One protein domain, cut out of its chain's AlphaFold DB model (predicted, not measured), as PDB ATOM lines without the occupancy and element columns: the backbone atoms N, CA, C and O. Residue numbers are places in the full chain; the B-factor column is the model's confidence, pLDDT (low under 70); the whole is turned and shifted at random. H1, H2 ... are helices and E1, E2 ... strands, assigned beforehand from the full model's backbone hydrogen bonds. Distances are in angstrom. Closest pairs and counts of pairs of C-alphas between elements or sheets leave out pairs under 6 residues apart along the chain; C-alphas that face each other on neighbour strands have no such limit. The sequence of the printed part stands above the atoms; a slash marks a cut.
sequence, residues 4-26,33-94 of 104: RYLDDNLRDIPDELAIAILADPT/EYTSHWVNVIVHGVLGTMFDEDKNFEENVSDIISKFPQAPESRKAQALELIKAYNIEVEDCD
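AT A GLANCE: This is residues 4 to 26 and 33 to 94 of the 104 residues of an uncharacterized protein of Gammaproteobacteria bacterium (UniProt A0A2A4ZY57). A short helix, H1, sits in the middle of a flat group of helices, with H3 on one side of it, the long H4 on the other, and H2 crossing it over a third side. A small two-strand hairpin, E1 and E2, lies at the rim, its strands' centres the farthest from the mean of the C-alphas. The printed part has 85 residues, in the order E1 E2 H1 H2 H3 H4; the sheet E1 - E2 is antiparallel and the class is mostly helix. It is compact, with a radius of gyration of the C-alphas of 12.9 A, and spans 35 by 34 by 16 A.

HOW THE PARTS SIT: E1, residues 4 to 6, and E2, residues 9 to 12, form an antiparallel hairpin at 141 degrees; N 4 and O 11 are 2.9 A apart, within hydrogen-bond range, as are N 9 and O 6 at 2.9 A. The hub is H1, residues 15 to 22. It touches H2, residues 36 to 50, about perpendicular at 89 degrees; the closest C-alphas are those of Ala 18 and Val 43, 6.0 A. H1 touches H3, residues 57 to 67, at a steep tilt of 40 degrees, the same way, closest at C-alphas 17 and 65, 5.7 A. H1 touches residues 76 to 83 of H4, residues 73 to 92, at a steep tilt of 67 degrees, opposite ways, closest at C-alphas 19 and 79, 5.5 A. Residues 36 to 39 of H2 touch residues 82 to 89 of H4, only just about perpendicular at 70.3 degrees, closest at C-alphas 36 and 86, 4.7 A. H3 and H4 are apart. In the four helices every O i to N i+4 pair is within hydrogen-bond range.

IN THESE COORDINATES: E1 begins at C-alpha 4, (-11.420, -17.749, -20.976), and is 6.3 A long; E2 is 10.0 A and H1 10.2 A. H2 is 21.2 A and H3 15.6 A. H4, 28.5 A, ends at C-alpha 92, (-28.357, -23.771, -28.113).

THE WHOLE: The C-alphas farthest apart are those of Asp 8 and Ser 74, 36.9 A. Residues 27 to 32 are cut out, with 16.2 A between C-alphas 26 and 33. No link printed whole is long. The pLDDT is under 70 at residues 92 to 94.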
ATOM      1  N   ARG A   4     -12.247 -17.877 -22.181       79.75
ATOM      2  CA  ARG A   4     -11.420 -17.749 -20.976       79.75
ATOM      3  C   ARG A   4     -11.646 -16.389 -20.322       79.75
ATOM      4  O   ARG A   4     -11.761 -15.377 -21.006       79.75
ATOM      5  N   TYR A   5     -11.659 -16.362 -18.994       78.94
ATOM      6  CA  TYR A   5     -11.644 -15.118 -18.226       78.94
ATOM      7  C   TYR A   5     -10.197 -14.641 -18.023       78.94
ATOM      8  O   TYR A   5      -9.373 -15.401 -17.508       78.94
ATOM      9  N   LEU A   6      -9.880 -13.419 -18.457       77.00
ATOM     10  CA  LEU A   6      -8.559 -12.792 -18.353       77.00
ATOM     11  C   LEU A   6      -8.716 -11.276 -18.157       77.00
ATOM     12  O   LEU A   6      -9.501 -10.651 -18.866       77.00
ATOM     13  N   ASP A   7      -7.955 -10.683 -17.233       80.00
ATOM     14  CA  ASP A   7      -7.971  -9.237 -16.949       80.00
ATOM     15  C   ASP A   7      -9.386  -8.679 -16.721       80.00
ATOM     16  O   ASP A   7      -9.791  -7.691 -17.335       80.00
ATOM     17  N   ASP A   8     -10.173  -9.369 -15.898       78.06
ATOM     18  CA  ASP A   8     -11.588  -9.086 -15.623       78.06
ATOM     19  C   ASP A   8     -12.535  -9.132 -16.845       78.06
ATOM     20  O   ASP A   8     -13.712  -8.772 -16.745       78.06
ATOM     21  N   ASN A   9     -12.058  -9.617 -17.996       76.62
ATOM     22  CA  ASN A   9     -12.805  -9.690 -19.247       76.62
ATOM     23  C   ASN A   9     -12.947 -11.131 -19.752       76.62
ATOM     24  O   ASN A   9     -12.072 -11.978 -19.576       76.62
ATOM     25  N   LEU A  10     -14.060 -11.407 -20.432       81.44
ATOM     26  CA  LEU A  10     -14.227 -12.636 -21.205       81.44
ATOM     27  C   LEU A  10     -13.512 -12.479 -22.547       81.44
ATOM     28  O   LEU A  10     -13.707 -11.480 -23.243       81.44
ATOM     29  N   ARG A  11     -12.686 -13.461 -22.903       84.12
ATOM     30  CA  ARG A  11     -12.008 -13.537 -24.197       84.12
ATOM     31  C   ARG A  11     -12.285 -14.866 -24.877       84.12
ATOM     32  O   ARG A  11     -12.159 -15.920 -24.254       84.12
ATOM     33  N   ASP A  12     -12.584 -14.794 -26.165       88.62
ATOM     34  CA  ASP A  12     -12.757 -15.974 -27.002       88.62
ATOM     35  C   ASP A  12     -11.399 -16.619 -27.281       88.62
ATOM     36  O   ASP A  12     -10.411 -15.949 -27.601       88.62
ATOM     37  N   ILE A  13     -11.349 -17.940 -27.147       90.12
ATOM     38  CA  ILE A  13     -10.180 -18.737 -27.499       90.12
ATOM     39  C   ILE A  13     -10.183 -18.919 -29.022       90.12
ATOM     40  O   ILE A  13     -11.168 -19.426 -29.559       90.12
ATOM     41  N   PRO A  14      -9.101 -18.551 -29.734       92.12
ATOM     42  CA  PRO A  14      -9.028 -18.749 -31.176       92.12
ATOM     43  C   PRO A  14      -9.144 -20.228 -31.562       92.12
ATOM     44  O   PRO A  14      -8.463 -21.079 -30.984       92.12
ATOM     45  N   ASP A  15      -9.936 -20.528 -32.594       93.19
ATOM     46  CA  ASP A  15     -10.099 -21.897 -33.106       93.19
ATOM     47  C   ASP A  15      -8.752 -22.534 -33.467       93.19
ATOM     48  O   ASP A  15      -8.546 -23.715 -33.229       93.19
ATOM     49  N   GLU A  16      -7.802 -21.758 -33.993       93.31
ATOM     50  CA  GLU A  16      -6.453 -22.240 -34.320       93.31
ATOM     51  C   GLU A  16      -5.709 -22.828 -33.113       93.31
ATOM     52  O   GLU A  16      -5.033 -23.851 -33.243       93.31
ATOM     53  N   LEU A  17      -5.881 -22.232 -31.931       94.25
ATOM     54  CA  LEU A  17      -5.305 -22.718 -30.685       94.25
ATOM     55  C   LEU A  17      -6.016 -23.991 -30.228       94.25
ATOM     56  O   LEU A  17      -5.360 -24.984 -29.919       94.25
ATOM     57  N   ALA A  18      -7.350 -23.987 -30.230       94.06
ATOM     58  CA  ALA A  18      -8.130 -25.171 -29.879       94.06
ATOM     59  C   ALA A  18      -7.826 -26.348 -30.825       94.06
ATOM     60  O   ALA A  18      -7.656 -27.476 -30.369       94.06
ATOM     61  N   ILE A  19      -7.661 -26.093 -32.127       95.25
ATOM     62  CA  ILE A  19      -7.259 -27.095 -33.122       95.25
ATOM     63  C   ILE A  19      -5.852 -27.607 -32.831       95.25
ATOM     64  O   ILE A  19      -5.653 -28.817 -32.866       95.25
ATOM     65  N   ALA A  20      -4.881 -26.733 -32.548       94.94
ATOM     66  CA  ALA A  20      -3.513 -27.155 -32.243       94.94
ATOM     67  C   ALA A  20      -3.465 -28.114 -31.042       94.94
ATOM     68  O   ALA A  20      -2.756 -29.116 -31.089       94.94
ATOM     69  N   ILE A  21      -4.279 -27.838 -30.019       94.44
ATOM     70  CA  ILE A  21      -4.404 -28.660 -28.812       94.44
ATOM     71  C   ILE A  21      -5.093 -29.995 -29.111       94.44
ATOM     72  O   ILE A  21      -4.555 -31.060 -28.825       94.44
ATOM     73  N   LEU A  22      -6.297 -29.952 -29.684       94.44
ATOM     74  CA  LEU A  22      -7.121 -31.146 -29.884       94.44
ATOM     75  C   LEU A  22      -6.538 -32.069 -30.956       94.44
ATOM     76  O   LEU A  22      -6.631 -33.289 -30.849       94.44
ATOM     77  N   ALA A  23      -5.934 -31.493 -31.996       94.75
ATOM     78  CA  ALA A  23      -5.357 -32.252 -33.090       94.75
ATOM     79  C   ALA A  23      -3.942 -32.761 -32.795       94.75
ATOM     80  O   ALA A  23      -3.353 -33.366 -33.692       94.75
ATOM     81  N   ASP A  24      -3.405 -32.562 -31.584       92.62
ATOM     82  CA  ASP A  24      -2.062 -33.006 -31.215       92.62
ATOM     83  C   ASP A  24      -1.857 -34.492 -31.594       92.62
ATOM     84  O   ASP A  24      -2.558 -35.374 -31.075       92.62
ATOM     85  N   PRO A  25      -0.948 -34.792 -32.543       88.06
ATOM     86  CA  PRO A  25      -0.688 -36.153 -33.001       88.06
ATOM     87  C   PRO A  25       0.109 -36.984 -31.989       88.06
ATOM     88  O   PRO A  25       0.284 -38.180 -32.217       88.06
ATOM     89  N   THR A  26       0.632 -36.372 -30.923       88.06
ATOM     90  CA  THR A  26       1.356 -37.080 -29.856       88.06
ATOM     91  C   THR A  26       0.423 -37.660 -28.798       88.06
ATOM     92  O   THR A  26       0.836 -38.551 -28.058       88.06
ATOM     93  N   GLU A  33     -13.800 -39.871 -29.982       85.44
ATOM     94  CA  GLU A  33     -14.544 -40.143 -28.751       85.44
ATOM     95  C   GLU A  33     -14.812 -38.877 -27.920       85.44
ATOM     96  O   GLU A  33     -15.522 -38.924 -26.913       85.44
ATOM     97  N   TYR A  34     -14.264 -37.729 -28.328       89.69
ATOM     98  CA  TYR A  34     -14.414 -36.494 -27.571       89.69
ATOM     99  C   TYR A  34     -15.835 -35.942 -27.661       89.69
ATOM    100  O   TYR A  34     -16.462 -35.876 -28.717       89.69
ATOM    101  N   THR A  35     -16.319 -35.476 -26.515       88.94
ATOM    102  CA  THR A  35     -17.567 -34.723 -26.378       88.94
ATOM    103  C   THR A  35     -17.262 -33.241 -26.180       88.94
ATOM    104  O   THR A  35     -16.124 -32.866 -25.893       88.94
ATOM    105  N   SER A  36     -18.283 -32.384 -26.242       88.00
ATOM    106  CA  SER A  36     -18.173 -30.960 -25.899       88.00
ATOM    107  C   SER A  36     -17.551 -30.729 -24.514       88.00
ATOM    108  O   SER A  36     -16.738 -29.824 -24.328       88.00
ATOM    109  N   HIS A  37     -17.860 -31.599 -23.547       86.25
ATOM    110  CA  HIS A  37     -17.228 -31.576 -22.230       86.25
ATOM    111  C   HIS A  37     -15.714 -31.820 -22.313       86.25
ATOM    112  O   HIS A  37     -14.941 -31.048 -21.749       86.25
ATOM    113  N   TRP A  38     -15.277 -32.845 -23.050       89.94
ATOM    114  CA  TRP A  38     -13.853 -33.141 -23.227       89.94
ATOM    115  C   TRP A  38     -13.113 -32.038 -23.976       89.94
ATOM    116  O   TRP A  38     -12.020 -31.658 -23.562       89.94
ATOM    117  N   VAL A  39     -13.728 -31.462 -25.012       90.56
ATOM    118  CA  VAL A  39     -13.191 -30.290 -25.719       90.56
ATOM    119  C   VAL A  39     -12.900 -29.161 -24.730       90.56
ATOM    120  O   VAL A  39     -11.786 -28.638 -24.700       90.56
ATOM    121  N   ASN A  40     -13.868 -28.836 -23.867       88.69
ATOM    122  CA  ASN A  40     -13.707 -27.811 -22.841       88.69
ATOM    123  C   ASN A  40     -12.583 -28.158 -21.853       88.69
ATOM    124  O   ASN A  40     -11.689 -27.347 -21.624       88.69
ATOM    125  N   VAL A  41     -12.600 -29.369 -21.290       89.56
ATOM    126  CA  VAL A  41     -11.621 -29.815 -20.286       89.56
ATOM    127  C   VAL A  41     -10.197 -29.785 -20.836       89.56
ATOM    128  O   VAL A  41      -9.303 -29.247 -20.185       89.56
ATOM    129  N   ILE A  42      -9.977 -30.322 -22.036       92.00
ATOM    130  CA  ILE A  42      -8.641 -30.446 -22.625       92.00
ATOM    131  C   ILE A  42      -8.085 -29.067 -22.982       92.00
ATOM    132  O   ILE A  42      -6.972 -28.730 -22.578       92.00
ATOM    133  N   VAL A  43      -8.865 -28.240 -23.689       92.44
ATOM    134  CA  VAL A  43      -8.404 -26.908 -24.107       92.44
ATOM    135  C   VAL A  43      -8.114 -26.030 -22.890       92.44
ATOM    136  O   VAL A  43      -7.048 -25.414 -22.810       92.44
ATOM    137  N   HIS A  44      -9.007 -26.008 -21.897       91.12
ATOM    138  CA  HIS A  44      -8.785 -25.223 -20.684       91.12
ATOM    139  C   HIS A  44      -7.672 -25.787 -19.798       91.12
ATOM    140  O   HIS A  44      -6.941 -24.999 -19.197       91.12
ATOM    141  N   GLY A  45      -7.500 -27.110 -19.740       90.06
ATOM    142  CA  GLY A  45      -6.400 -27.753 -19.020       90.06
ATOM    143  C   GLY A  45      -5.036 -27.391 -19.608       90.06
ATOM    144  O   GLY A  45      -4.114 -27.020 -18.877       90.06
ATOM    145  N   VAL A  46      -4.918 -27.396 -20.937       91.31
ATOM    146  CA  VAL A  46      -3.703 -26.943 -21.621       91.31
ATOM    147  C   VAL A  46      -3.449 -25.458 -21.381       91.31
ATOM    148  O   VAL A  46      -2.346 -25.072 -21.000       91.31
ATOM    149  N   LEU A  47      -4.468 -24.610 -21.523       89.56
ATOM    150  CA  LEU A  47      -4.306 -23.187 -21.237       89.56
ATOM    151  C   LEU A  47      -3.934 -22.944 -19.770       89.56
ATOM    152  O   LEU A  47      -3.102 -22.100 -19.485       89.56
ATOM    153  N   GLY A  48      -4.500 -23.685 -18.819       88.00
ATOM    154  CA  GLY A  48      -4.144 -23.565 -17.403       88.00
ATOM    155  C   GLY A  48      -2.690 -23.933 -17.090       88.00
ATOM    156  O   GLY A  48      -2.139 -23.428 -16.119       88.00
ATOM    157  N   THR A  49      -2.064 -24.785 -17.904       90.88
ATOM    158  CA  THR A  49      -0.690 -25.263 -17.679       90.88
ATOM    159  C   THR A  49       0.359 -24.510 -18.489       90.88
ATOM    160  O   THR A  49       1.501 -24.398 -18.049       90.88
ATOM    161  N   MET A  50      -0.001 -24.015 -19.672       93.19
ATOM    162  CA  MET A  50       0.947 -23.417 -20.614       93.19
ATOM    163  C   MET A  50       0.880 -21.891 -20.684       93.19
ATOM    164  O   MET A  50       1.760 -21.301 -21.313       93.19
ATOM    165  N   PHE A  51      -0.140 -21.278 -20.082       91.06
ATOM    166  CA  PHE A  51      -0.298 -19.829 -20.046       91.06
ATOM    167  C   PHE A  51       0.715 -19.185 -19.094       91.06
ATOM    168  O   PHE A  51       0.955 -19.667 -17.989       91.06
ATOM    169  N   ASP A  52       1.296 -18.091 -19.557       91.31
ATOM    170  CA  ASP A  52       2.352 -17.321 -18.922       91.31
ATOM    171  C   ASP A  52       1.795 -15.939 -18.560       91.31
ATOM    172  O   ASP A  52       1.404 -15.173 -19.445       91.31
ATOM    173  N   GLU A  53       1.707 -15.642 -17.260       88.75
ATOM    174  CA  GLU A  53       1.108 -14.401 -16.739       88.75
ATOM    175  C   GLU A  53       1.912 -13.146 -17.110       88.75
ATOM    176  O   GLU A  53       1.356 -12.049 -17.124       88.75
ATOM    177  N   ASP A  54       3.193 -13.296 -17.459       92.69
ATOM    178  CA  ASP A  54       4.049 -12.180 -17.873       92.69
ATOM    179  C   ASP A  54       3.828 -11.776 -19.346       92.69
ATOM    180  O   ASP A  54       4.374 -10.768 -19.807       92.69
ATOM    181  N   LYS A  55       3.039 -12.554 -20.098       90.81
ATOM    182  CA  LYS A  55       2.748 -12.340 -21.522       90.81
ATOM    183  C   LYS A  55       1.304 -11.933 -21.740       90.81
ATOM    184  O   LYS A  55       0.394 -12.367 -21.035       90.81
ATOM    185  N   ASN A  56       1.067 -11.147 -22.786       91.56
ATOM    186  CA  ASN A  56      -0.307 -10.855 -23.188       91.56
ATOM    187  C   ASN A  56      -0.985 -12.092 -23.811       91.56
ATOM    188  O   ASN A  56      -0.366 -13.136 -24.045       91.56
ATOM    189  N   PHE A  57      -2.294 -11.996 -24.043       89.50
ATOM    190  CA  PHE A  57      -3.089 -13.111 -24.550       89.50
ATOM    191  C   PHE A  57      -2.616 -13.578 -25.931       89.50
ATOM    192  O   PHE A  57      -2.484 -14.775 -26.166       89.50
ATOM    193  N   GLU A  58      -2.333 -12.643 -26.831       91.94
ATOM    194  CA  GLU A  58      -1.936 -12.920 -28.207       91.94
ATOM    195  C   GLU A  58      -0.549 -13.589 -28.277       91.94
ATOM    196  O   GLU A  58      -0.349 -14.537 -29.038       91.94
ATOM    197  N   GLU A  59       0.387 -13.153 -27.430       94.56
ATOM    198  CA  GLU A  59       1.695 -13.789 -27.235       94.56
ATOM    199  C   GLU A  59       1.542 -15.214 -26.703       94.56
ATOM    200  O   GLU A  59       2.134 -16.142 -27.252       94.56
ATOM    201  N   ASN A  60       0.698 -15.408 -25.686       93.56
ATOM    202  CA  ASN A  60       0.395 -16.729 -25.144       93.56
ATOM    203  C   ASN A  60      -0.189 -17.666 -26.205       93.56
ATOM    204  O   ASN A  60       0.258 -18.803 -26.333       93.56
ATOM    205  N   VAL A  61      -1.163 -17.199 -26.986       92.81
ATOM    206  CA  VAL A  61      -1.767 -17.979 -28.073       92.81
ATOM    207  C   VAL A  61      -0.695 -18.429 -29.065       92.81
ATOM    208  O   VAL A  61      -0.594 -19.623 -29.356       92.81
ATOM    209  N   SER A  62       0.134 -17.499 -29.546       95.19
ATOM    210  CA  SER A  62       1.185 -17.805 -30.522       95.19
ATOM    211  C   SER A  62       2.217 -18.793 -29.967       95.19
ATOM    212  O   SER A  62       2.539 -19.791 -30.620       95.19
ATOM    213  N   ASP A  63       2.678 -18.569 -28.735       95.38
ATOM    214  CA  ASP A  63       3.646 -19.430 -28.059       95.38
ATOM    215  C   ASP A  63       3.096 -20.840 -27.841       95.38
ATOM    216  O   ASP A  63       3.806 -21.820 -28.077       95.38
ATOM    217  N   ILE A  64       1.842 -20.967 -27.404       94.75
ATOM    218  CA  ILE A  64       1.218 -22.269 -27.159       94.75
ATOM    219  C   ILE A  64       1.062 -23.030 -28.475       94.75
ATOM    220  O   ILE A  64       1.510 -24.173 -28.548       94.75
ATOM    221  N   ILE A  65       0.528 -22.401 -29.529       95.31
ATOM    222  CA  ILE A  65       0.402 -23.028 -30.857       95.31
ATOM    223  C   ILE A  65       1.762 -23.532 -31.347       95.31
ATOM    224  O   ILE A  65       1.861 -24.655 -31.837       95.31
ATOM    225  N   SER A  66       2.826 -22.740 -31.172       95.19
ATOM    226  CA  SER A  66       4.175 -23.104 -31.629       95.19
ATOM    227  C   SER A  66       4.764 -24.343 -30.940       95.19
ATOM    228  O   SER A  66       5.681 -24.966 -31.478       95.19
ATOM    229  N   LYS A  67       4.245 -24.714 -29.761       94.62
ATOM    230  CA  LYS A  67       4.689 -25.889 -28.999       94.62
ATOM    231  C   LYS A  67       4.033 -27.187 -29.479       94.62
ATOM    232  O   LYS A  67       4.562 -28.255 -29.177       94.62
ATOM    233  N   PHE A  68       2.934 -27.109 -30.231       93.81
ATOM    234  CA  PHE A  68       2.263 -28.285 -30.778       93.81
ATOM    235  C   PHE A  68       2.864 -28.699 -32.129       93.81
ATOM    236  O   PHE A  68       3.077 -27.858 -33.010       93.81
ATOM    237  N   PRO A  69       3.135 -29.999 -32.340       92.25
ATOM    238  CA  PRO A  69       3.596 -30.479 -33.631       92.25
ATOM    239  C   PRO A  69       2.496 -30.361 -34.693       92.25
ATOM    240  O   PRO A  69       1.301 -30.424 -34.405       92.25
ATOM    241  N   GLN A  70       2.901 -30.231 -35.959       90.62
ATOM    242  CA  GLN A  70       1.953 -30.194 -37.071       90.62
ATOM    243  C   GLN A  70       1.137 -31.491 -37.151       90.62
ATOM    244  O   GLN A  70       1.665 -32.561 -37.458       90.62
ATOM    245  N   ALA A  71      -0.168 -31.366 -36.925       91.06
ATOM    246  CA  ALA A  71      -1.121 -32.456 -37.056       91.06
ATOM    247  C   ALA A  71      -1.445 -32.780 -38.532       91.06
ATOM    248  O   ALA A  71      -1.447 -31.877 -39.377       91.06
ATOM    249  N   PRO A  72      -1.795 -34.038 -38.861       92.38
ATOM    250  CA  PRO A  72      -2.369 -34.383 -40.160       92.38
ATOM    251  C   PRO A  72      -3.683 -33.636 -40.423       92.38
ATOM    252  O   PRO A  72      -4.494 -33.453 -39.515       92.38
ATOM    253  N   GLU A  73      -3.945 -33.284 -41.685       93.56
ATOM    254  CA  GLU A  73      -5.162 -32.556 -42.086       93.56
ATOM    255  C   GLU A  73      -6.458 -33.267 -41.670       93.56
ATOM    256  O   GLU A  73      -7.416 -32.617 -41.262       93.56
ATOM    257  N   SER A  74      -6.484 -34.604 -41.686       92.38
ATOM    258  CA  SER A  74      -7.644 -35.376 -41.222       92.38
ATOM    259  C   SER A  74      -7.950 -35.147 -39.739       92.38
ATOM    260  O   SER A  74      -9.114 -35.033 -39.369       92.38
ATOM    261  N   ARG A  75      -6.914 -35.038 -38.899       91.00
ATOM    262  CA  ARG A  75      -7.056 -34.832 -37.450       91.00
ATOM    263  C   ARG A  75      -7.439 -33.384 -37.137       91.00
ATOM    264  O   ARG A  75      -8.290 -33.149 -36.288       91.00
ATOM    265  N   LYS A  76      -6.905 -32.419 -37.898       93.81
ATOM    266  CA  LYS A  76      -7.351 -31.014 -37.842       93.81
ATOM    267  C   LYS A  76      -8.825 -30.868 -38.220       93.81
ATOM    268  O   LYS A  76      -9.552 -30.142 -37.551       93.81
ATOM    269  N   ALA A  77      -9.273 -31.573 -39.261       93.19
ATOM    270  CA  ALA A  77     -10.674 -31.562 -39.669       93.19
ATOM    271  C   ALA A  77     -11.587 -32.130 -38.571       93.19
ATOM    272  O   ALA A  77     -12.623 -31.542 -38.286       93.19
ATOM    273  N   GLN A  78     -11.178 -33.217 -37.907       93.00
ATOM    274  CA  GLN A  78     -11.908 -33.762 -36.755       93.00
ATOM    275  C   GLN A  78     -11.986 -32.759 -35.595       93.00
ATOM    276  O   GLN A  78     -13.071 -32.524 -35.071       93.00
ATOM    277  N   ALA A  79     -10.868 -32.117 -35.239       93.88
ATOM    278  CA  ALA A  79     -10.842 -31.081 -34.206       93.88
ATOM    279  C   ALA A  79     -11.775 -29.906 -34.538       93.88
ATOM    280  O   ALA A  79     -12.512 -29.436 -33.675       93.88
ATOM    281  N   LEU A  80     -11.793 -29.464 -35.797       93.75
ATOM    282  CA  LEU A  80     -12.683 -28.398 -36.249       93.75
ATOM    283  C   LEU A  80     -14.165 -28.784 -36.110       93.75
ATOM    284  O   LEU A  80     -14.970 -27.962 -35.679       93.75
ATOM    285  N   GLU A  81     -14.536 -30.017 -36.459       93.12
ATOM    286  CA  GLU A  81     -15.916 -30.488 -36.293       93.12
ATOM    287  C   GLU A  81     -16.320 -30.568 -34.814       93.12
ATOM    288  O   GLU A  81     -17.433 -30.169 -34.468       93.12
ATOM    289  N   LEU A  82     -15.409 -30.979 -33.927       92.88
ATOM    290  CA  LEU A  82     -15.641 -30.958 -32.480       92.88
ATOM    291  C   LEU A  82     -15.854 -29.542 -31.940       92.88
ATOM    292  O   LEU A  82     -16.769 -29.318 -31.152       92.88
ATOM    293  N   ILE A  83     -15.044 -28.574 -32.380       91.69
ATOM    294  CA  ILE A  83     -15.180 -27.169 -31.969       91.69
ATOM    295  C   ILE A  83     -16.520 -26.596 -32.442       91.69
ATOM    296  O   ILE A  83     -17.201 -25.915 -31.679       91.69
ATOM    297  N   LYS A  84     -16.948 -26.908 -33.672       89.81
ATOM    298  CA  LYS A  84     -18.272 -26.504 -34.169       89.81
ATOM    299  C   LYS A  84     -19.401 -27.120 -33.351       89.81
ATOM    300  O   LYS A  84     -20.324 -26.400 -32.986       89.81
ATOM    301  N   ALA A  85     -19.325 -28.419 -33.058       88.00
ATOM    302  CA  ALA A  85     -20.325 -29.106 -32.244       88.00
ATOM    303  C   ALA A  85     -20.419 -28.490 -30.840       88.00
ATOM    304  O   ALA A  85     -21.512 -28.168 -30.385       88.00
ATOM    305  N   TYR A  86     -19.269 -28.224 -30.214       88.06
ATOM    306  CA  TYR A  86     -19.191 -27.507 -28.945       88.06
ATOM    307  C   TYR A  86     -19.816 -26.107 -29.035       88.06
ATOM    308  O   TYR A  86     -20.569 -25.698 -28.155       88.06
ATOM    309  N   ASN A  87     -19.523 -25.359 -30.104       84.44
ATOM    310  CA  ASN A  87     -20.054 -24.012 -30.282       84.44
ATOM    311  C   ASN A  87     -21.576 -24.000 -30.416       84.44
ATOM    312  O   ASN A  87     -22.211 -23.186 -29.751       84.44
ATOM    313  N   ILE A  88     -22.133 -24.933 -31.191       83.50
ATOM    314  CA  ILE A  88     -23.582 -25.117 -31.325       83.50
ATOM    315  C   ILE A  88     -24.202 -25.474 -29.973       83.50
ATOM    316  O   ILE A  88     -25.180 -24.854 -29.583       83.50
ATOM    317  N   GLU A  89     -23.623 -26.419 -29.226       81.50
ATOM    318  CA  GLU A  89     -24.164 -26.839 -27.926       81.50
ATOM    319  C   GLU A  89     -24.200 -25.688 -26.912       81.50
ATOM    320  O   GLU A  89     -25.194 -25.508 -26.213       81.50
ATOM    321  N   VAL A  90     -23.143 -24.875 -26.866       75.12
ATOM    322  CA  VAL A  90     -23.063 -23.684 -26.007       75.12
ATOM    323  C   VAL A  90     -24.101 -22.624 -26.392       75.12
ATOM    324  O   VAL A  90     -24.715 -22.026 -25.508       75.12
ATOM    325  N   GLU A  91     -24.307 -22.392 -27.692       71.38
ATOM    326  CA  GLU A  91     -25.291 -21.427 -28.206       71.38
ATOM    327  C   GLU A  91     -26.736 -21.901 -27.997       71.38
ATOM    328  O   GLU A  91     -27.570 -21.128 -27.529       71.38
ATOM    329  N   ASP A  92     -27.026 -23.173 -28.278       62.88
ATOM    330  CA  ASP A  92     -28.357 -23.771 -28.113       62.88
ATOM    331  C   ASP A  92     -28.767 -23.877 -26.638       62.88
ATOM    332  O   ASP A  92     -29.957 -23.845 -26.314       62.88
ATOM    333  N   CYS A  93     -27.794 -24.011 -25.734       57.31
ATOM    334  CA  CYS A  93     -28.063 -24.148 -24.309       57.31
ATOM    335  C   CYS A  93     -28.183 -22.812 -23.557       57.31
ATOM    336  O   CYS A  93     -28.524 -22.860 -22.380       57.31
ATOM    337  N   ASP A  94     -27.914 -21.641 -24.160       51.41
ATOM    338  CA  ASP A  94     -27.734 -20.363 -23.426       51.41
ATOM    339  C   ASP A  94     -26.648 -20.466 -22.313       51.41
ATOM    340  O   ASP A  94     -26.597 -19.677 -21.364       51.41
TER     341      ASP A  94